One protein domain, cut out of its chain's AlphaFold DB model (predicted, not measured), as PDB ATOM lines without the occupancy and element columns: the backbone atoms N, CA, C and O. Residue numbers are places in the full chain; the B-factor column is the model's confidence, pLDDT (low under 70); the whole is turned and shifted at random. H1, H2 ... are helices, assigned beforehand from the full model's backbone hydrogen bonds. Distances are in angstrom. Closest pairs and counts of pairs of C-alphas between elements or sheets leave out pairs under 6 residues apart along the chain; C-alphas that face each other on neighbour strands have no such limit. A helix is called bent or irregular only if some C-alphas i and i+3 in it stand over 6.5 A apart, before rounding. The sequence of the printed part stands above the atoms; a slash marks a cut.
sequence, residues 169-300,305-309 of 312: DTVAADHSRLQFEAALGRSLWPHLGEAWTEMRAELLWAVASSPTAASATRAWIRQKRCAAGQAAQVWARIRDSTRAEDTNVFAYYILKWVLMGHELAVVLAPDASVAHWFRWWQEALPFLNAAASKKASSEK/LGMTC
ATOM      1  N   ASP A 169     -26.144  -2.486 -23.802       91.19
ATOM      2  CA  ASP A 169     -25.703  -1.109 -24.032       91.19
ATOM      3  C   ASP A 169     -26.355  -0.154 -23.014       91.19
ATOM      4  O   ASP A 169     -27.581  -0.102 -22.859       91.19
ATOM      5  N   THR A 170     -25.535   0.644 -22.326       89.44
ATOM      6  CA  THR A 170     -25.998   1.661 -21.372       89.44
ATOM      7  C   THR A 170     -26.999   2.634 -21.995       89.44
ATOM      8  O   THR A 170     -27.980   2.997 -21.350       89.44
ATOM      9  N   VAL A 171     -26.807   2.998 -23.268       90.06
ATOM     10  CA  VAL A 171     -27.707   3.901 -23.999       90.06
ATOM     11  C   VAL A 171     -29.062   3.238 -24.240       90.06
ATOM     12  O   VAL A 171     -30.096   3.900 -24.167       90.06
ATOM     13  N   ALA A 172     -29.090   1.923 -24.477       90.88
ATOM     14  CA  ALA A 172     -30.348   1.195 -24.613       90.88
ATOM     15  C   ALA A 172     -31.138   1.204 -23.292       90.88
ATOM     16  O   ALA A 172     -32.362   1.354 -23.303       90.88
ATOM     17  N   ALA A 173     -30.442   1.093 -22.155       93.44
ATOM     18  CA  ALA A 173     -31.025   1.057 -20.812       93.44
ATOM     19  C   ALA A 173     -31.516   2.413 -20.279       93.44
ATOM     20  O   ALA A 173     -32.339   2.436 -19.356       93.44
ATOM     21  N   ASP A 174     -31.076   3.530 -20.863       93.69
ATOM     22  CA  ASP A 174     -31.362   4.871 -20.348       93.69
ATOM     23  C   ASP A 174     -32.853   5.214 -20.326       93.69
ATOM     24  O   ASP A 174     -33.343   5.787 -19.350       93.69
ATOM     25  N   HIS A 175     -33.607   4.834 -21.362       94.56
ATOM     26  CA  HIS A 175     -35.046   5.104 -21.384       94.56
ATOM     27  C   HIS A 175     -35.761   4.415 -20.216       94.56
ATOM     28  O   HIS A 175     -36.509   5.057 -19.476       94.56
ATOM     29  N   SER A 176     -35.482   3.126 -20.007       96.00
ATOM     30  CA  SER A 176     -36.051   2.359 -18.897       96.00
ATOM     31  C   SER A 176     -35.607   2.926 -17.549       96.00
ATOM     32  O   SER A 176     -36.427   3.025 -16.638       96.00
ATOM     33  N   ARG A 177     -34.349   3.379 -17.423       96.25
ATOM     34  CA  ARG A 177     -33.843   4.040 -16.209       96.25
ATOM     35  C   ARG A 177     -34.670   5.255 -15.829       96.25
ATOM     36  O   ARG A 177     -35.130   5.326 -14.695       96.25
ATOM     37  N   LEU A 178     -34.925   6.159 -16.770       96.50
ATOM     38  CA  LEU A 178     -35.726   7.356 -16.506       96.50
ATOM     39  C   LEU A 178     -37.159   7.013 -16.063       96.50
ATOM     40  O   LEU A 178     -37.712   7.691 -15.198       96.50
ATOM     41  N   GLN A 179     -37.753   5.942 -16.602       97.81
ATOM     42  CA  GLN A 179     -39.067   5.465 -16.153       97.81
ATOM     43  C   GLN A 179     -39.029   4.963 -14.702       97.81
ATOM     44  O   GLN A 179     -39.923   5.288 -13.917       97.81
ATOM     45  N   PHE A 180     -37.990   4.211 -14.327       97.56
ATOM     46  CA  PHE A 180     -37.796   3.779 -12.943       97.56
ATOM     47  C   PHE A 180     -37.572   4.960 -12.000       97.56
ATOM     48  O   PHE A 180     -38.223   5.025 -10.964       97.56
ATOM     49  N   GLU A 181     -36.704   5.908 -12.354       96.88
ATOM     50  CA  GLU A 181     -36.421   7.088 -11.526       96.88
ATOM     51  C   GLU A 181     -37.683   7.918 -11.269       96.88
ATOM     52  O   GLU A 181     -37.953   8.306 -10.130       96.88
ATOM     53  N   ALA A 182     -38.507   8.115 -12.304       97.19
ATOM     54  CA  ALA A 182     -39.788   8.802 -12.181       97.19
ATOM     55  C   ALA A 182     -40.765   8.061 -11.251       97.19
ATOM     56  O   ALA A 182     -41.463   8.697 -10.463       97.19
ATOM     57  N   ALA A 183     -40.816   6.727 -11.323       96.69
ATOM     58  CA  ALA A 183     -41.706   5.918 -10.491       96.69
ATOM     59  C   ALA A 183     -41.228   5.783  -9.036       96.69
ATOM     60  O   ALA A 183     -42.051   5.709  -8.127       96.69
ATOM     61  N   LEU A 184     -39.912   5.728  -8.819       95.69
ATOM     62  CA  LEU A 184     -39.297   5.554  -7.501       95.69
ATOM     63  C   LEU A 184     -39.079   6.884  -6.765       95.69
ATOM     64  O   LEU A 184     -38.840   6.875  -5.562       95.69
ATOM     65  N   GLY A 185     -39.132   8.020  -7.466       96.00
ATOM     66  CA  GLY A 185     -38.891   9.335  -6.869       96.00
ATOM     67  C   GLY A 185     -37.440   9.546  -6.422       96.00
ATOM     68  O   GLY A 185     -37.194  10.304  -5.485       96.00
ATOM     69  N   ARG A 186     -36.484   8.866  -7.068       95.00
ATOM     70  CA  ARG A 186     -35.045   8.968  -6.787       95.00
ATOM     71  C   ARG A 186     -34.209   8.683  -8.027       95.00
ATOM     72  O   ARG A 186     -34.652   7.959  -8.912       95.00
ATOM     73  N   SER A 187     -32.979   9.187  -8.049       95.69
ATOM     74  CA  SER A 187     -31.996   8.828  -9.076       95.69
ATOM     75  C   SER A 187     -31.440   7.427  -8.836       95.69
ATOM     76  O   SER A 187     -31.123   7.069  -7.698       95.69
ATOM     77  N   LEU A 188     -31.307   6.652  -9.908       93.62
ATOM     78  CA  LEU A 188     -30.650   5.352  -9.896       93.62
ATOM     79  C   LEU A 188     -29.234   5.493 -10.452       93.62
ATOM     80  O   LEU A 188     -28.937   6.409 -11.221       93.62
ATOM     81  N   TRP A 189     -28.358   4.556 -10.100       88.44
ATOM     82  CA  TRP A 189     -27.050   4.474 -10.737       88.44
ATOM     83  C   TRP A 189     -27.219   4.175 -12.241       88.44
ATOM     84  O   TRP A 189     -28.123   3.420 -12.614       88.44
ATOM     85  N   PRO A 190     -26.393   4.757 -13.131       86.06
ATOM     86  CA  PRO A 190     -26.641   4.724 -14.576       86.06
ATOM     87  C   PRO A 190     -26.605   3.323 -15.206       86.06
ATOM     88  O   PRO A 190     -27.107   3.130 -16.311       86.06
ATOM     89  N   HIS A 191     -26.060   2.320 -14.517       88.00
ATOM     90  CA  HIS A 191     -25.801   0.998 -15.080       88.00
ATOM     91  C   HIS A 191     -26.941   0.001 -14.825       88.00
ATOM     92  O   HIS A 191     -26.739  -1.054 -14.236       88.00
ATOM     93  N   LEU A 192     -28.156   0.261 -15.322       92.62
ATOM     94  CA  LEU A 192     -29.238  -0.740 -15.224       92.62
ATOM     95  C   LEU A 192     -28.929  -2.065 -15.945       92.62
ATOM     96  O   LEU A 192     -29.497  -3.096 -15.580       92.62
ATOM     97  N   GLY A 193     -28.019  -2.049 -16.926       94.56
ATOM     98  CA  GLY A 193     -27.510  -3.249 -17.605       94.56
ATOM     99  C   GLY A 193     -26.924  -4.296 -16.649       94.56
ATOM    100  O   GLY A 193     -27.001  -5.488 -16.924       94.56
ATOM    101  N   GLU A 194     -26.472  -3.877 -15.470       95.25
ATOM    102  CA  GLU A 194     -25.946  -4.730 -14.399       95.25
ATOM    103  C   GLU A 194     -26.940  -5.801 -13.940       95.25
ATOM    104  O   GLU A 194     -26.552  -6.906 -13.570       95.25
ATOM    105  N   ALA A 195     -28.245  -5.520 -14.023       96.69
ATOM    106  CA  ALA A 195     -29.277  -6.512 -13.737       96.69
ATOM    107  C   ALA A 195     -29.193  -7.712 -14.694       96.69
ATOM    108  O   ALA A 195     -29.379  -8.862 -14.282       96.69
ATOM    109  N   TRP A 196     -28.918  -7.441 -15.973       97.25
ATOM    110  CA  TRP A 196     -28.731  -8.466 -16.988       97.25
ATOM    111  C   TRP A 196     -27.414  -9.211 -16.781       97.25
ATOM    112  O   TRP A 196     -27.418 -10.443 -16.776       97.25
ATOM    113  N   THR A 197     -26.319  -8.482 -16.561       97.00
ATOM    114  CA  THR A 197     -24.978  -9.042 -16.338       97.00
ATOM    115  C   THR A 197     -24.986 -10.003 -15.151       97.00
ATOM    116  O   THR A 197     -24.566 -11.157 -15.272       97.00
ATOM    117  N   GLU A 198     -25.599  -9.590 -14.041       96.38
ATOM    118  CA  GLU A 198     -25.747 -10.397 -12.832       96.38
ATOM    119  C   GLU A 198     -26.608 -11.647 -13.071       96.38
ATOM    120  O   GLU A 198     -26.213 -12.768 -12.730       96.38
ATOM    121  N   MET A 199     -27.767 -11.493 -13.730       96.81
ATOM    122  CA  MET A 199     -28.626 -12.622 -14.106       96.81
ATOM    123  C   MET A 199     -27.879 -13.621 -15.001       96.81
ATOM    124  O   MET A 199     -27.982 -14.840 -14.820       96.81
ATOM    125  N   ARG A 200     -27.138 -13.115 -15.992       97.25
ATOM    126  CA  ARG A 200     -26.416 -13.925 -16.971       97.25
ATOM    127  C   ARG A 200     -25.268 -14.679 -16.313       97.25
ATOM    128  O   ARG A 200     -25.139 -15.878 -16.559       97.25
ATOM    129  N   ALA A 201     -24.490 -14.026 -15.454       97.31
ATOM    130  CA  ALA A 201     -23.422 -14.663 -14.691       97.31
ATOM    131  C   ALA A 201     -23.960 -15.789 -13.793       97.31
ATOM    132  O   ALA A 201     -23.402 -16.889 -13.779       97.31
ATOM    133  N   GLU A 202     -25.089 -15.572 -13.109       96.25
ATOM    134  CA  GLU A 202     -25.746 -16.608 -12.301       96.25
ATOM    135  C   GLU A 202     -26.235 -17.800 -13.142       96.25
ATOM    136  O   GLU A 202     -26.062 -18.955 -12.742       96.25
ATOM    137  N   LEU A 203     -26.803 -17.542 -14.324       96.62
ATOM    138  CA  LEU A 203     -27.230 -18.587 -15.254       96.62
ATOM    139  C   LEU A 203     -26.041 -19.431 -15.740       96.62
ATOM    140  O   LEU A 203     -26.095 -20.664 -15.714       96.62
ATOM    141  N   LEU A 204     -24.964 -18.772 -16.174       97.12
ATOM    142  CA  LEU A 204     -23.739 -19.431 -16.631       97.12
ATOM    143  C   LEU A 204     -23.099 -20.240 -15.495       97.12
ATOM    144  O   LEU A 204     -22.696 -21.387 -15.702       97.12
ATOM    145  N   TRP A 205     -23.087 -19.703 -14.274       96.75
ATOM    146  CA  TRP A 205     -22.587 -20.415 -13.104       96.75
ATOM    147  C   TRP A 205     -23.430 -21.646 -12.752       96.75
ATOM    148  O   TRP A 205     -22.872 -22.707 -12.458       96.75
ATOM    149  N   ALA A 206     -24.762 -21.557 -12.830       95.62
ATOM    150  CA  ALA A 206     -25.648 -22.700 -12.601       95.62
ATOM    151  C   ALA A 206     -25.359 -23.854 -13.577       95.62
ATOM    152  O   ALA A 206     -25.440 -25.023 -13.195       95.62
ATOM    153  N   VAL A 207     -24.983 -23.532 -14.818       95.75
ATOM    154  CA  VAL A 207     -24.553 -24.501 -15.833       95.75
ATOM    155  C   VAL A 207     -23.172 -25.074 -15.510       95.75
ATOM    156  O   VAL A 207     -23.005 -26.298 -15.495       95.75
ATOM    157  N   ALA A 208     -22.196 -24.210 -15.233       95.31
ATOM    158  CA  ALA A 208     -20.808 -24.608 -15.041       95.31
ATOM    159  C   ALA A 208     -20.590 -25.466 -13.784       95.31
ATOM    160  O   ALA A 208     -19.855 -26.452 -13.825       95.31
ATOM    161  N   SER A 209     -21.280 -25.132 -12.693       93.94
ATOM    162  CA  SER A 209     -21.221 -25.852 -11.410       93.94
ATOM    163  C   SER A 209     -22.019 -27.161 -11.392       93.94
ATOM    164  O   SER A 209     -21.989 -27.897 -10.405       93.94
ATOM    165  N   SER A 210     -22.742 -27.476 -12.469       94.81
ATOM    166  CA  SER A 210     -23.660 -28.609 -12.514       94.81
ATOM    167  C   SER A 210     -23.119 -29.784 -13.333       94.81
ATOM    168  O   SER A 210     -22.830 -29.615 -14.521       94.81
ATOM    169  N   PRO A 211     -23.084 -31.009 -12.772       92.81
ATOM    170  CA  PRO A 211     -22.580 -32.188 -13.481       92.81
ATOM    171  C   PRO A 211     -23.490 -32.657 -14.622       92.81
ATOM    172  O   PRO A 211     -23.052 -33.403 -15.485       92.81
ATOM    173  N   THR A 212     -24.762 -32.251 -14.636       92.69
ATOM    174  CA  THR A 212     -25.745 -32.618 -15.667       92.69
ATOM    175  C   THR A 212     -26.639 -31.427 -16.011       92.69
ATOM    176  O   THR A 212     -26.836 -30.528 -15.188       92.69
ATOM    177  N   ALA A 213     -27.267 -31.437 -17.186       93.12
ATOM    178  CA  ALA A 213     -28.245 -30.407 -17.546       93.12
ATOM    179  C   ALA A 213     -29.467 -30.397 -16.602       93.12
ATOM    180  O   ALA A 213     -29.998 -29.340 -16.248       93.12
ATOM    181  N   ALA A 214     -29.878 -31.571 -16.112       94.38
ATOM    182  CA  ALA A 214     -30.947 -31.689 -15.126       94.38
ATOM    183  C   ALA A 214     -30.564 -31.036 -13.784       94.38
ATOM    184  O   ALA A 214     -31.382 -30.341 -13.176       94.38
ATOM    185  N   SER A 215     -29.321 -31.210 -13.316       95.12
ATOM    186  CA  SER A 215     -28.838 -30.513 -12.117       95.12
ATOM    187  C   SER A 215     -28.664 -29.010 -12.347       95.12
ATOM    188  O   SER A 215     -28.982 -28.261 -11.431       95.12
ATOM    189  N   ALA A 216     -28.282 -28.575 -13.556       94.81
ATOM    190  CA  ALA A 216     -28.221 -27.154 -13.923       94.81
ATOM    191  C   ALA A 216     -29.603 -26.501 -13.849       94.81
ATOM    192  O   ALA A 216     -29.768 -25.444 -13.249       94.81
ATOM    193  N   THR A 217     -30.626 -27.192 -14.356       95.25
ATOM    194  CA  THR A 217     -32.024 -26.754 -14.245       95.25
ATOM    195  C   THR A 217     -32.460 -26.627 -12.789       95.25
ATOM    196  O   THR A 217     -33.039 -25.614 -12.401       95.25
ATOM    197  N   ARG A 218     -32.137 -27.613 -11.941       95.56
ATOM    198  CA  ARG A 218     -32.439 -27.535 -10.503       95.56
ATOM    199  C   ARG A 218     -31.678 -26.403  -9.809       95.56
ATOM    200  O   ARG A 218     -32.265 -25.727  -8.968       95.56
ATOM    201  N   ALA A 219     -30.406 -26.197 -10.149       93.94
ATOM    202  CA  ALA A 219     -29.592 -25.108  -9.620       93.94
ATOM    203  C   ALA A 219     -30.190 -23.747  -9.992       93.94
ATOM    204  O   ALA A 219     -30.409 -22.926  -9.108       93.94
ATOM    205  N   TRP A 220     -30.572 -23.561 -11.257       95.75
ATOM    206  CA  TRP A 220     -31.225 -22.343 -11.727       95.75
ATOM    207  C   TRP A 220     -32.567 -22.082 -11.027       95.75
ATOM    208  O   TRP A 220     -32.824 -20.977 -10.559       95.75
ATOM    209  N   ILE A 221     -33.410 -23.106 -10.855       95.94
ATOM    210  CA  ILE A 221     -34.677 -22.970 -10.113       95.94
ATOM    211  C   ILE A 221     -34.435 -22.538  -8.659       95.94
ATOM    212  O   ILE A 221     -35.156 -21.677  -8.151       95.94
ATOM    213  N   ARG A 222     -33.440 -23.125  -7.979       94.75
ATOM    214  CA  ARG A 222     -33.073 -22.710  -6.615       94.75
ATOM    215  C   ARG A 222     -32.592 -21.265  -6.587       94.75
ATOM    216  O   ARG A 222     -33.028 -20.513  -5.718       94.75
ATOM    217  N   GLN A 223     -31.772 -20.883  -7.559       94.81
ATOM    218  CA  GLN A 223     -31.258 -19.528  -7.679       94.81
ATOM    219  C   GLN A 223     -32.395 -18.510  -7.823       94.81
ATOM    220  O   GLN A 223     -32.469 -17.574  -7.036       94.81
ATOM    221  N   LYS A 224     -33.373 -18.762  -8.704       95.56
ATOM    222  CA  LYS A 224     -34.553 -17.892  -8.860       95.56
ATOM    223  C   LYS A 224     -35.359 -17.724  -7.574       95.56
ATOM    224  O   LYS A 224     -35.775 -16.617  -7.241       95.56
ATOM    225  N   ARG A 225     -35.589 -18.816  -6.834       94.88
ATOM    226  CA  ARG A 225     -36.301 -18.753  -5.541       94.88
ATOM    227  C   ARG A 225     -35.552 -17.899  -4.534       94.88
ATOM    228  O   ARG A 225     -36.173 -17.166  -3.772       94.88
ATOM    229  N   CYS A 226     -34.232 -18.006  -4.525       93.25
ATOM    230  CA  CYS A 226     -33.438 -17.236  -3.601       93.25
ATOM    231  C   CYS A 226     -33.334 -15.760  -3.990       93.25
ATOM    232  O   CYS A 226     -33.534 -14.904  -3.133       93.25
ATOM    233  N   ALA A 227     -33.142 -15.465  -5.278       95.06
ATOM    234  CA  ALA A 227     -33.199 -14.108  -5.808       95.06
ATOM    235  C   ALA A 227     -34.533 -13.431  -5.456       95.06
ATOM    236  O   ALA A 227     -34.532 -12.274  -5.063       95.06
ATOM    237  N   ALA A 228     -35.654 -14.164  -5.474       95.19
ATOM    238  CA  ALA A 228     -36.944 -13.650  -5.001       95.19
ATOM    239  C   ALA A 228     -36.924 -13.266  -3.508       95.19
ATOM    240  O   ALA A 228     -37.483 -12.244  -3.112       95.19
ATOM    241  N   GLY A 229     -36.281 -14.086  -2.670       93.06
ATOM    242  CA  GLY A 229     -36.109 -13.813  -1.242       93.06
ATOM    243  C   GLY A 229     -35.241 -12.581  -0.983       93.06
ATOM    244  O   GLY A 229     -35.642 -11.716  -0.206       93.06
ATOM    245  N   GLN A 230     -34.101 -12.481  -1.668       93.31
ATOM    246  CA  GLN A 230     -33.205 -11.325  -1.591       93.31
ATOM    247  C   GLN A 230     -33.882 -10.057  -2.109       93.31
ATOM    248  O   GLN A 230     -33.846  -9.037  -1.429       93.31
ATOM    249  N   ALA A 231     -34.573 -10.133  -3.251       95.12
ATOM    250  CA  ALA A 231     -35.332  -9.022  -3.810       95.12
ATOM    251  C   ALA A 231     -36.366  -8.502  -2.807       95.12
ATOM    252  O   ALA A 231     -36.426  -7.307  -2.559       95.12
ATOM    253  N   ALA A 232     -37.130  -9.389  -2.159       94.31
ATOM    254  CA  ALA A 232     -38.109  -8.988  -1.150       94.31
ATOM    255  C   ALA A 232     -37.468  -8.319   0.081       94.31
ATOM    256  O   ALA A 232     -38.016  -7.349   0.600       94.31
ATOM    257  N   GLN A 233     -36.327  -8.828   0.555       92.56
ATOM    258  CA  GLN A 233     -35.614  -8.267   1.709       92.56
ATOM    259  C   GLN A 233     -34.974  -6.910   1.395       92.56
ATOM    260  O   GLN A 233     -35.063  -5.987   2.199       92.56
ATOM    261  N   VAL A 234     -34.355  -6.776   0.221       92.81
ATOM    262  CA  VAL A 234     -33.772  -5.515  -0.247       92.81
ATOM    263  C   VAL A 234     -34.877  -4.500  -0.531       92.81
ATOM    264  O   VAL A 234     -34.774  -3.356  -0.101       92.81
ATOM    265  N   TRP A 235     -35.975  -4.917  -1.170       94.94
ATOM    266  CA  TRP A 235     -37.123  -4.053  -1.449       94.94
ATOM    267  C   TRP A 235     -37.755  -3.508  -0.171       94.94
ATOM    268  O   TRP A 235     -38.066  -2.324  -0.122       94.94
ATOM    269  N   ALA A 236     -37.887  -4.325   0.881       91.94
ATOM    270  CA  ALA A 236     -38.381  -3.860   2.179       91.94
ATOM    271  C   ALA A 236     -37.592  -2.652   2.710       91.94
ATOM    272  O   ALA A 236     -38.198  -1.727   3.231       91.94
ATOM    273  N   ARG A 237     -36.273  -2.623   2.483       90.12
ATOM    274  CA  ARG A 237     -35.386  -1.542   2.936       90.12
ATOM    275  C   ARG A 237     -35.433  -0.313   2.042       90.12
ATOM    276  O   ARG A 237     -35.471   0.807   2.530       90.12
ATOM    277  N   ILE A 238     -35.385  -0.517   0.726       92.00
ATOM    278  CA  ILE A 238     -35.118   0.586  -0.206       92.00
ATOM    279  C   ILE A 238     -36.375   1.182  -0.838       92.00
ATOM    280  O   ILE A 238     -36.252   2.233  -1.458       92.00
ATOM    281  N   ARG A 239     -37.552   0.545  -0.748       93.38
ATOM    282  CA  ARG A 239     -38.745   0.963  -1.517       93.38
ATOM    283  C   ARG A 239     -39.227   2.382  -1.207       93.38
ATOM    284  O   ARG A 239     -39.713   3.054  -2.103       93.38
ATOM    285  N   ASP A 240     -39.084   2.805   0.049       91.00
ATOM    286  CA  ASP A 240     -39.563   4.098   0.549       91.00
ATOM    287  C   ASP A 240     -38.412   5.125   0.638       91.00
ATOM    288  O   ASP A 240     -38.607   6.266   1.054       91.00
ATOM    289  N   SER A 241     -37.192   4.729   0.251       90.56
ATOM    290  CA  SER A 241     -36.021   5.606   0.262       90.56
ATOM    291  C   SER A 241     -36.024   6.526  -0.953       90.56
ATOM    292  O   SER A 241     -36.069   6.059  -2.091       90.56
ATOM    293  N   THR A 242     -35.895   7.830  -0.707       89.94
ATOM    294  CA  THR A 242     -35.756   8.883  -1.727       89.94
ATOM    295  C   THR A 242     -34.298   9.248  -2.017       89.94
ATOM    296  O   THR A 242     -34.016  10.133  -2.826       89.94
ATOM    297  N   ARG A 243     -33.343   8.593  -1.345       91.88
ATOM    298  CA  ARG A 243     -31.911   8.862  -1.522       91.88
ATOM    299  C   ARG A 243     -31.468   8.394  -2.901       91.88
ATOM    300  O   ARG A 243     -31.825   7.295  -3.312       91.88
ATOM    301  N   ALA A 244     -30.664   9.205  -3.584       91.12
ATOM    302  CA  ALA A 244     -30.016   8.778  -4.818       91.12
ATOM    303  C   ALA A 244     -29.167   7.524  -4.565       91.12
ATOM    304  O   ALA A 244     -28.464   7.438  -3.555       91.12
ATOM    305  N   GLU A 245     -29.249   6.565  -5.480       89.50
ATOM    306  CA  GLU A 245     -28.458   5.342  -5.419       89.50
ATOM    307  C   GLU A 245     -27.032   5.629  -5.910       89.50
ATOM    308  O   GLU A 245     -26.836   6.122  -7.017       89.50
ATOM    309  N   ASP A 246     -26.027   5.327  -5.090       85.88
ATOM    310  CA  ASP A 246     -24.597   5.450  -5.422       85.88
ATOM    311  C   ASP A 246     -23.951   4.096  -5.792       85.88
ATOM    312  O   ASP A 246     -22.719   3.955  -5.851       85.88
ATOM    313  N   THR A 247     -24.813   3.100  -6.012       85.38
ATOM    314  CA  THR A 247     -24.543   1.678  -6.249       85.38
ATOM    315  C   THR A 247     -25.599   1.066  -7.176       85.38
ATOM    316  O   THR A 247     -26.582   1.710  -7.515       85.38
ATOM    317  N   ASN A 248     -25.421  -0.197  -7.570       90.06
ATOM    318  CA  ASN A 248     -26.349  -0.948  -8.427       90.06
ATOM    319  C   ASN A 248     -27.312  -1.864  -7.641       90.06
ATOM    320  O   ASN A 248     -27.679  -2.937  -8.118       90.06
ATOM    321  N   VAL A 249     -27.721  -1.502  -6.423       93.06
ATOM    322  CA  VAL A 249     -28.597  -2.329  -5.561       93.06
ATOM    323  C   VAL A 249     -29.888  -2.711  -6.266       93.06
ATOM    324  O   VAL A 249     -30.280  -3.884  -6.273       93.06
ATOM    325  N   PHE A 250     -30.578  -1.716  -6.825       95.62
ATOM    326  CA  PHE A 250     -31.849  -1.922  -7.496       95.62
ATOM    327  C   PHE A 250     -31.663  -2.864  -8.683       95.62
ATOM    328  O   PHE A 250     -32.426  -3.822  -8.826       95.62
ATOM    329  N   ALA A 251     -30.610  -2.654  -9.476       95.81
ATOM    330  CA  ALA A 251     -30.278  -3.510 -10.606       95.81
ATOM    331  C   ALA A 251     -29.977  -4.958 -10.161       95.81
ATOM    332  O   ALA A 251     -30.629  -5.897 -10.624       95.81
ATOM    333  N   TYR A 252     -29.062  -5.149  -9.206       94.56
ATOM    334  CA  TYR A 252     -28.567  -6.467  -8.793       94.56
ATOM    335  C   TYR A 252     -29.575  -7.343  -8.065       94.56
ATOM    336  O   TYR A 252     -29.513  -8.569  -8.187       94.56
ATOM    337  N   TYR A 253     -30.487  -6.756  -7.291       95.44
ATOM    338  CA  TYR A 253     -31.395  -7.540  -6.454       95.44
ATOM    339  C   TYR A 253     -32.839  -7.465  -6.926       95.44
ATOM    340  O   TYR A 253     -33.507  -8.497  -6.970       95.44
ATOM    341  N   ILE A 254     -33.325  -6.281  -7.309       97.31
ATOM    342  CA  ILE A 254     -34.735  -6.099  -7.675       97.31
ATOM    343  C   ILE A 254     -34.938  -6.404  -9.152       97.31
ATOM    344  O   ILE A 254     -35.651  -7.349  -9.497       97.31
ATOM    345  N   LEU A 255     -34.284  -5.639 -10.028       98.12
ATOM    346  CA  LEU A 255     -34.471  -5.769 -11.466       98.12
ATOM    347  C   LEU A 255     -33.975  -7.129 -11.964       98.12
ATOM    348  O   LEU A 255     -34.701  -7.781 -12.703       98.12
ATOM    349  N   LYS A 256     -32.830  -7.632 -11.481       97.56
ATOM    350  CA  LYS A 256     -32.361  -8.999 -11.779       97.56
ATOM    351  C   LYS A 256     -33.454 -10.049 -11.570       97.56
ATOM    352  O   LYS A 256     -33.678 -10.889 -12.440       97.56
ATOM    353  N   TRP A 257     -34.135 -10.024 -10.422       97.81
ATOM    354  CA  TRP A 257     -35.192 -10.994 -10.127       97.81
ATOM    355  C   TRP A 257     -36.389 -10.840 -11.077       97.81
ATOM    356  O   TRP A 257     -36.927 -11.848 -11.539       97.81
ATOM    357  N   VAL A 258     -36.758  -9.604 -11.435       98.38
ATOM    358  CA  VAL A 258     -37.763  -9.343 -12.477       98.38
ATOM    359  C   VAL A 258     -37.324  -9.969 -13.807       98.38
ATOM    360  O   VAL A 258     -38.090 -10.718 -14.411       98.38
ATOM    361  N   LEU A 259     -36.072  -9.763 -14.230       98.31
ATOM    362  CA  LEU A 259     -35.531 -10.333 -15.471       98.31
ATOM    363  C   LEU A 259     -35.524 -11.869 -15.464       98.31
ATOM    364  O   LEU A 259     -35.836 -12.489 -16.481       98.31
ATOM    365  N   MET A 260     -35.269 -12.505 -14.317       97.56
ATOM    366  CA  MET A 260     -35.380 -13.964 -14.163       97.56
ATOM    367  C   MET A 260     -36.803 -14.497 -14.406       97.56
ATOM    368  O   MET A 260     -36.965 -15.672 -14.746       97.56
ATOM    369  N   GLY A 261     -37.838 -13.664 -14.253       97.50
ATOM    370  CA  GLY A 261     -39.219 -13.987 -14.632       97.50
ATOM    371  C   GLY A 261     -39.448 -14.031 -16.148       97.50
ATOM    372  O   GLY A 261     -40.374 -14.695 -16.613       97.50
ATOM    373  N   HIS A 262     -38.564 -13.396 -16.923       97.56
ATOM    374  CA  HIS A 262     -38.636 -13.260 -18.382       97.56
ATOM    375  C   HIS A 262     -37.377 -13.807 -19.080       97.56
ATOM    376  O   HIS A 262     -37.024 -13.394 -20.184       97.56
ATOM    377  N   GLU A 263     -36.723 -14.784 -18.446       94.88
ATOM    378  CA  GLU A 263     -35.399 -15.322 -18.789       94.88
ATOM    379  C   GLU A 263     -35.183 -15.636 -20.279       94.88
ATOM    380  O   GLU A 263     -34.111 -15.365 -20.811       94.88
ATOM    381  N   LEU A 264     -36.188 -16.165 -20.987       94.50
ATOM    382  CA  LEU A 264     -36.058 -16.459 -22.418       94.50
ATOM    383  C   LEU A 264     -35.909 -15.194 -23.268       94.50
ATOM    384  O   LEU A 264     -35.031 -15.150 -24.124       94.50
ATOM    385  N   ALA A 265     -36.737 -14.174 -23.030       96.19
ATOM    386  CA  ALA A 265     -36.662 -12.917 -23.772       96.19
ATOM    387  C   ALA A 265     -35.331 -12.206 -23.496       96.19
ATOM    388  O   ALA A 265     -34.656 -11.757 -24.417       96.19
ATOM    389  N   VAL A 266     -34.926 -12.192 -22.225       95.25
ATOM    390  CA  VAL A 266     -33.709 -11.531 -21.743       95.25
ATOM    391  C   VAL A 266     -32.433 -12.207 -22.264       95.25
ATOM    392  O   VAL A 266     -31.455 -11.536 -22.581       95.25
ATOM    393  N   VAL A 267     -32.420 -13.539 -22.377       93.62
ATOM    394  CA  VAL A 267     -31.261 -14.284 -22.897       93.62
ATOM    395  C   VAL A 267     -31.157 -14.211 -24.420       93.62
ATOM    396  O   VAL A 267     -30.045 -14.150 -24.938       93.62
ATOM    397  N   LEU A 268     -32.282 -14.270 -25.136       92.88
ATOM    398  CA  LEU A 268     -32.278 -14.337 -26.600       92.88
ATOM    399  C   LEU A 268     -32.134 -12.964 -27.262       92.88
ATOM    400  O   LEU A 268     -31.625 -12.890 -28.377       92.88
ATOM    401  N   ALA A 269     -32.588 -11.900 -26.601       94.94
ATOM    402  CA  ALA A 269     -32.562 -10.550 -27.145       94.94
ATOM    403  C   ALA A 269     -32.319  -9.521 -26.023       94.94
ATOM    404  O   ALA A 269     -33.237  -8.773 -25.678       94.94
ATOM    405  N   PRO A 270     -31.113  -9.495 -25.423       94.50
ATOM    406  CA  PRO A 270     -30.815  -8.675 -24.249       94.50
ATOM    407  C   PRO A 270     -31.149  -7.195 -24.460       94.50
ATOM    408  O   PRO A 270     -31.973  -6.667 -23.714       94.50
ATOM    409  N   ASP A 271     -30.639  -6.574 -25.527       93.81
ATOM    410  CA  ASP A 271     -30.880  -5.154 -25.822       93.81
ATOM    411  C   ASP A 271     -32.352  -4.857 -26.128       93.81
ATOM    412  O   ASP A 271     -32.932  -3.910 -25.604       93.81
ATOM    413  N   ALA A 272     -33.008  -5.702 -26.931       95.44
ATOM    414  CA  ALA A 272     -34.421  -5.508 -27.262       95.44
ATOM    415  C   ALA A 272     -35.333  -5.691 -26.037       95.44
ATOM    416  O   ALA A 272     -36.379  -5.050 -25.934       95.44
ATOM    417  N   SER A 273     -34.940  -6.549 -25.088       97.25
ATOM    418  CA  SER A 273     -35.718  -6.807 -23.875       97.25
ATOM    419  C   SER A 273     -35.831  -5.579 -22.971       97.25
ATOM    420  O   SER A 273     -36.808  -5.467 -22.230       97.25
ATOM    421  N   VAL A 274     -34.877  -4.644 -23.064       97.12
ATOM    422  CA  VAL A 274     -34.794  -3.437 -22.233       97.12
ATOM    423  C   VAL A 274     -36.074  -2.614 -22.273       97.12
ATOM    424  O   VAL A 274     -36.542  -2.159 -21.227       97.12
ATOM    425  N   ALA A 275     -36.699  -2.504 -23.448       96.75
ATOM    426  CA  ALA A 275     -37.954  -1.778 -23.653       96.75
ATOM    427  C   ALA A 275     -39.144  -2.352 -22.855       96.75
ATOM    428  O   ALA A 275     -40.210  -1.742 -22.783       96.75
ATOM    429  N   HIS A 276     -38.996  -3.540 -22.263       98.00
ATOM    430  CA  HIS A 276     -40.027  -4.192 -21.461       98.00
ATOM    431  C   HIS A 276     -39.735  -4.187 -19.959       98.00
ATOM    432  O   HIS A 276     -40.639  -4.489 -19.182       98.00
ATOM    433  N   TRP A 277     -38.518  -3.831 -19.539       98.12
ATOM    434  CA  TRP A 277     -38.069  -3.972 -18.151       98.12
ATOM    435  C   TRP A 277     -38.953  -3.215 -17.159       98.12
ATOM    436  O   TRP A 277     -39.348  -3.779 -16.139       98.12
ATOM    437  N   PHE A 278     -39.318  -1.970 -17.476       98.44
ATOM    438  CA  PHE A 278     -40.188  -1.169 -16.615       98.44
ATOM    439  C   PHE A 278     -41.577  -1.799 -16.454       98.44
ATOM    440  O   PHE A 278     -42.058  -1.966 -15.333       98.44
ATOM    441  N   ARG A 279     -42.193  -2.240 -17.557       98.44
ATOM    442  CA  ARG A 279     -43.495  -2.921 -17.534       98.44
ATOM    443  C   ARG A 279     -43.446  -4.213 -16.716       98.44
ATOM    444  O   ARG A 279     -44.321  -4.439 -15.887       98.44
ATOM    445  N   TRP A 280     -42.424  -5.045 -16.909       98.62
ATOM    446  CA  TRP A 280     -42.254  -6.282 -16.139       98.62
ATOM    447  C   TRP A 280     -42.084  -6.014 -14.644       98.62
ATOM    448  O   TRP A 280     -42.623  -6.743 -13.811       98.62
ATOM    449  N   TRP A 281     -41.386  -4.939 -14.278       98.44
ATOM    450  CA  TRP A 281     -41.301  -4.523 -12.884       98.44
ATOM    451  C   TRP A 281     -42.659  -4.069 -12.337       98.44
ATOM    452  O   TRP A 281     -43.016  -4.476 -11.233       98.44
ATOM    453  N   GLN A 282     -43.448  -3.306 -13.101       98.44
ATOM    454  CA  GLN A 282     -44.812  -2.933 -12.700       98.44
ATOM    455  C   GLN A 282     -45.695  -4.169 -12.469       98.44
ATOM    456  O   GLN A 282     -46.430  -4.222 -11.484       98.44
ATOM    457  N   GLU A 283     -45.591  -5.183 -13.333       98.38
ATOM    458  CA  GLU A 283     -46.285  -6.471 -13.186       98.38
ATOM    459  C   GLU A 283     -45.836  -7.219 -11.910       98.38
ATOM    460  O   GLU A 283     -46.652  -7.838 -11.223       98.38
ATOM    461  N   ALA A 284     -44.554  -7.125 -11.547       98.06
ATOM    462  CA  ALA A 284     -43.980  -7.767 -10.364       98.06
ATOM    463  C   ALA A 284     -44.185  -6.981  -9.050       98.06
ATOM    464  O   ALA A 284     -44.078  -7.550  -7.956       98.06
ATOM    465  N   LEU A 285     -44.493  -5.684  -9.129       97.62
ATOM    466  CA  LEU A 285     -44.563  -4.771  -7.987       97.62
ATOM    467  C   LEU A 285     -45.574  -5.195  -6.900       97.62
ATOM    468  O   LEU A 285     -45.213  -5.144  -5.719       97.62
ATOM    469  N   PRO A 286     -46.795  -5.683  -7.217       97.62
ATOM    470  CA  PRO A 286     -47.719  -6.176  -6.194       97.62
ATOM    471  C   PRO A 286     -47.131  -7.322  -5.364       97.62
ATOM    472  O   PRO A 286     -47.301  -7.361  -4.142       97.62
ATOM    473  N   PHE A 287     -46.392  -8.234  -6.006       96.50
ATOM    474  CA  PHE A 287     -45.718  -9.329  -5.313       96.50
ATOM    475  C   PHE A 287     -44.591  -8.809  -4.417       96.50
ATOM    476  O   PHE A 287     -44.525  -9.197  -3.250       96.50
ATOM    477  N   LEU A 288     -43.744  -7.909  -4.931       96.19
ATOM    478  CA  LEU A 288     -42.666  -7.289  -4.155       96.19
ATOM    479  C   LEU A 288     -43.208  -6.596  -2.902       96.19
ATOM    480  O   LEU A 288     -42.701  -6.831  -1.808       96.19
ATOM    481  N   ASN A 289     -44.283  -5.817  -3.030       96.06
ATOM    482  CA  ASN A 289     -44.904  -5.112  -1.907       96.06
ATOM    483  C   ASN A 289     -45.495  -6.071  -0.866       96.06
ATOM    484  O   ASN A 289     -45.297  -5.885   0.340       96.06
ATOM    485  N   ALA A 290     -46.175  -7.130  -1.313       95.50
ATOM    486  CA  ALA A 290     -46.716  -8.149  -0.420       95.50
ATOM    487  C   ALA A 290     -45.606  -8.935   0.304       95.50
ATOM    488  O   ALA A 290     -45.723  -9.224   1.497       95.50
ATOM    489  N   ALA A 291     -44.522  -9.276  -0.397       92.81
ATOM    490  CA  ALA A 291     -43.392 -10.013   0.159       92.81
ATOM    491  C   ALA A 291     -42.566  -9.157   1.131       92.81
ATOM    492  O   ALA A 291     -42.263  -9.618   2.232       92.81
ATOM    493  N   ALA A 292     -42.270  -7.907   0.768       90.50
ATOM    494  CA  ALA A 292     -41.558  -6.951   1.613       90.50
ATOM    495  C   ALA A 292     -42.298  -6.692   2.929       90.50
ATOM    496  O   ALA A 292     -41.694  -6.735   3.994       90.50
ATOM    497  N   SER A 293     -43.626  -6.547   2.887       90.25
ATOM    498  CA  SER A 293     -44.432  -6.342   4.100       90.25
ATOM    499  C   SER A 293     -44.330  -7.520   5.081       90.25
ATOM    500  O   SER A 293     -44.269  -7.322   6.290       90.25
ATOM    501  N   LYS A 294     -44.216  -8.758   4.578       89.00
ATOM    502  CA  LYS A 294     -43.966  -9.958   5.403       89.00
ATOM    503  C   LYS A 294     -42.525 -10.053   5.916       89.00
ATOM    504  O   LYS A 294     -42.232 -10.879   6.778       89.00
ATOM    505  N   LYS A 295     -41.618  -9.262   5.345       84.81
ATOM    506  CA  LYS A 295     -40.182  -9.243   5.629       84.81
ATOM    507  C   LYS A 295     -39.735  -7.946   6.300       84.81
ATOM    508  O   LYS A 295     -38.535  -7.775   6.457       84.81
ATOM    509  N   ALA A 296     -40.646  -7.095   6.769       78.69
ATOM    510  CA  ALA A 296     -40.294  -5.865   7.483       78.69
ATOM    511  C   ALA A 296     -39.365  -6.132   8.686       78.69
ATOM    512  O   ALA A 296     -38.421  -5.393   8.936       78.69
ATOM    513  N   SER A 297     -39.525  -7.266   9.380       78.88
ATOM    514  CA  SER A 297     -38.604  -7.663  10.458       78.88
ATOM    515  C   SER A 297     -37.161  -7.911   9.996       78.88
ATOM    516  O   SER A 297     -36.246  -7.834  10.809       78.88
ATOM    517  N   SER A 298     -36.937  -8.182   8.705       77.62
ATOM    518  CA  SER A 298     -35.605  -8.413   8.139       77.62
ATOM    519  C   SER A 298     -34.738  -7.162   8.051       77.62
ATOM    520  O   SER A 298     -33.531  -7.296   7.875       77.62
ATOM    521  N   GLU A 299     -35.304  -5.967   8.227       80.19
ATOM    522  CA  GLU A 299     -34.537  -4.723   8.393       80.19
ATOM    523  C   GLU A 299     -33.595  -4.817   9.600       80.19
ATOM    524  O   GLU A 299     -32.426  -4.457   9.501       80.19
ATOM    525  N   LYS A 300     -34.047  -5.480  10.671       86.25
ATOM    526  CA  LYS A 300     -33.308  -5.665  11.930       86.25
ATOM    527  C   LYS A 300     -32.302  -6.816  11.906       86.25
ATOM    528  O   LYS A 300     -31.767  -7.209  12.944       86.25
ATOM    529  N   LEU A 305     -26.031 -11.214   1.170       86.69
ATOM    530  CA  LEU A 305     -26.297 -10.687  -0.168       86.69
ATOM    531  C   LEU A 305     -25.444 -11.362  -1.255       86.69
ATOM    532  O   LEU A 305     -25.266 -10.806  -2.342       86.69
ATOM    533  N   GLY A 306     -24.916 -12.556  -0.963       84.31
ATOM    534  CA  GLY A 306     -24.212 -13.386  -1.936       84.31
ATOM    535  C   GLY A 306     -25.087 -13.656  -3.157       84.31
ATOM    536  O   GLY A 306     -26.298 -13.840  -3.059       84.31
ATOM    537  N   MET A 307     -24.487 -13.669  -4.334       79.25
ATOM    538  CA  MET A 307     -25.158 -13.945  -5.602       79.25
ATOM    539  C   MET A 307     -25.622 -15.413  -5.738       79.25
ATOM    540  O   MET A 307     -26.158 -15.816  -6.759       79.25
ATOM    541  N   THR A 308     -25.262 -16.308  -4.824       73.75
ATOM    542  CA  THR A 308     -25.631 -17.723  -4.787       73.75
ATOM    543  C   THR A 308     -26.069 -18.044  -3.395       73.75
ATOM    544  O   THR A 308     -25.520 -17.573  -2.404       73.75
ATOM    545  N   CYS A 309     -27.073 -18.894  -3.343       76.38
ATOM    546  CA  CYS A 309     -27.651 -19.243  -2.074       76.38
ATOM    547  C   CYS A 309     -27.023 -20.529  -1.580       76.38
ATOM    548  O   CYS A 309     -26.768 -21.423  -2.399       76.38
TER     549      CYS A 309
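This is residues 169 to 300 and 305 to 309 of the 312 residues of an uncharacterized protein of viral metagenome (UniProt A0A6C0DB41). What is the overall shape? H4 lies in the middle, between H2 and the long kinked helix H6, which crosses it; H2 and H3 form a helical hairpin packed on H4, with its turn at one end of the longest axis. H1 packs on residues 271 to 278 of H6, short H5 lies near H2, H4 and H6, and H7, following H6, packs on H3. What is it made of? The printed part has 137 residues with seven named helices, H1 to H7 in chain order, and no named strand; the class is all helix. It is compact, with a radius of gyration of the C-alphas of 14.7 A and spans of 45 by 38 by 25 A.

Where are the long helices? H3, residues 213 to 238, is 36.2 A long and begins at C-alpha 213, (-28.245, -30.407, -17.546). H6, residues 270 to 294, is 32.5 A long, with a kink of 56 degrees near residue 277. Where are the others? H2 is residues 194 to 208, 20.5 A; H1 is residues 170 to 184, 19.6 A, beginning at (-25.998, 1.661, -21.372); H4 is residues 249 to 261, 18.2 A. H5 is residues 263 to 268, and H7 is residues 296 to 300, ending at (-33.308, -5.665, 11.930). Which are irregular? H6 is, with C-alphas 275 and 278 7.4 A apart; H1 and H4 only just are, at 6.9 A for C-alphas 172 and 175 and 6.52 A for C-alphas 252 and 255.

What touches the hub, H3? H2 and H3 form a hairpin at a shallow tilt of 31 degrees, closest at the C-alphas of Val 207 and Ala 216, 4.9 A; H3 and H4 form another at a steep 44 degrees, closest at Ala 231 and Ile 254, 4.9 A. With residues 231 to 236 alone H3 touches H6, closest at C-alphas 236 and 292, 4.5 A, and with residues 233 to 237 alone it touches H7. What else meets? H4 and H6 touch about perpendicular at 78 degrees, C-alphas 258 and 281 being closest at 6.0 A; H1 and H6 touch at a shallow 28 degrees, closest at C-alphas 176 and 278, 5.9 A. Helix packing is mostly crossed, but only just: 2 of 6 touching pairs with a tilt are shallow. What do backbones show? Each O i to N i+4 pair is within hydrogen-bond range in H2 and H5, against 9 of 11 in H1, 21 of 22 in H3, 6 of 9 in H4, 13 of 21 in H6 and 0 of 1 in H7, where 2 of 2 O i to N i+3 pairs are.

How large is it? The two farthest C-alphas, of Gly 185 and Pro 211, are 45.1 A apart. Is anything missing? Residues 301 to 304 are not printed, and C-alphas 300 and 305 are 14.9 A apart across the cut. Are links long or confidence low? No link between named helices is long, and no printed residue is under 70 in pLDDT.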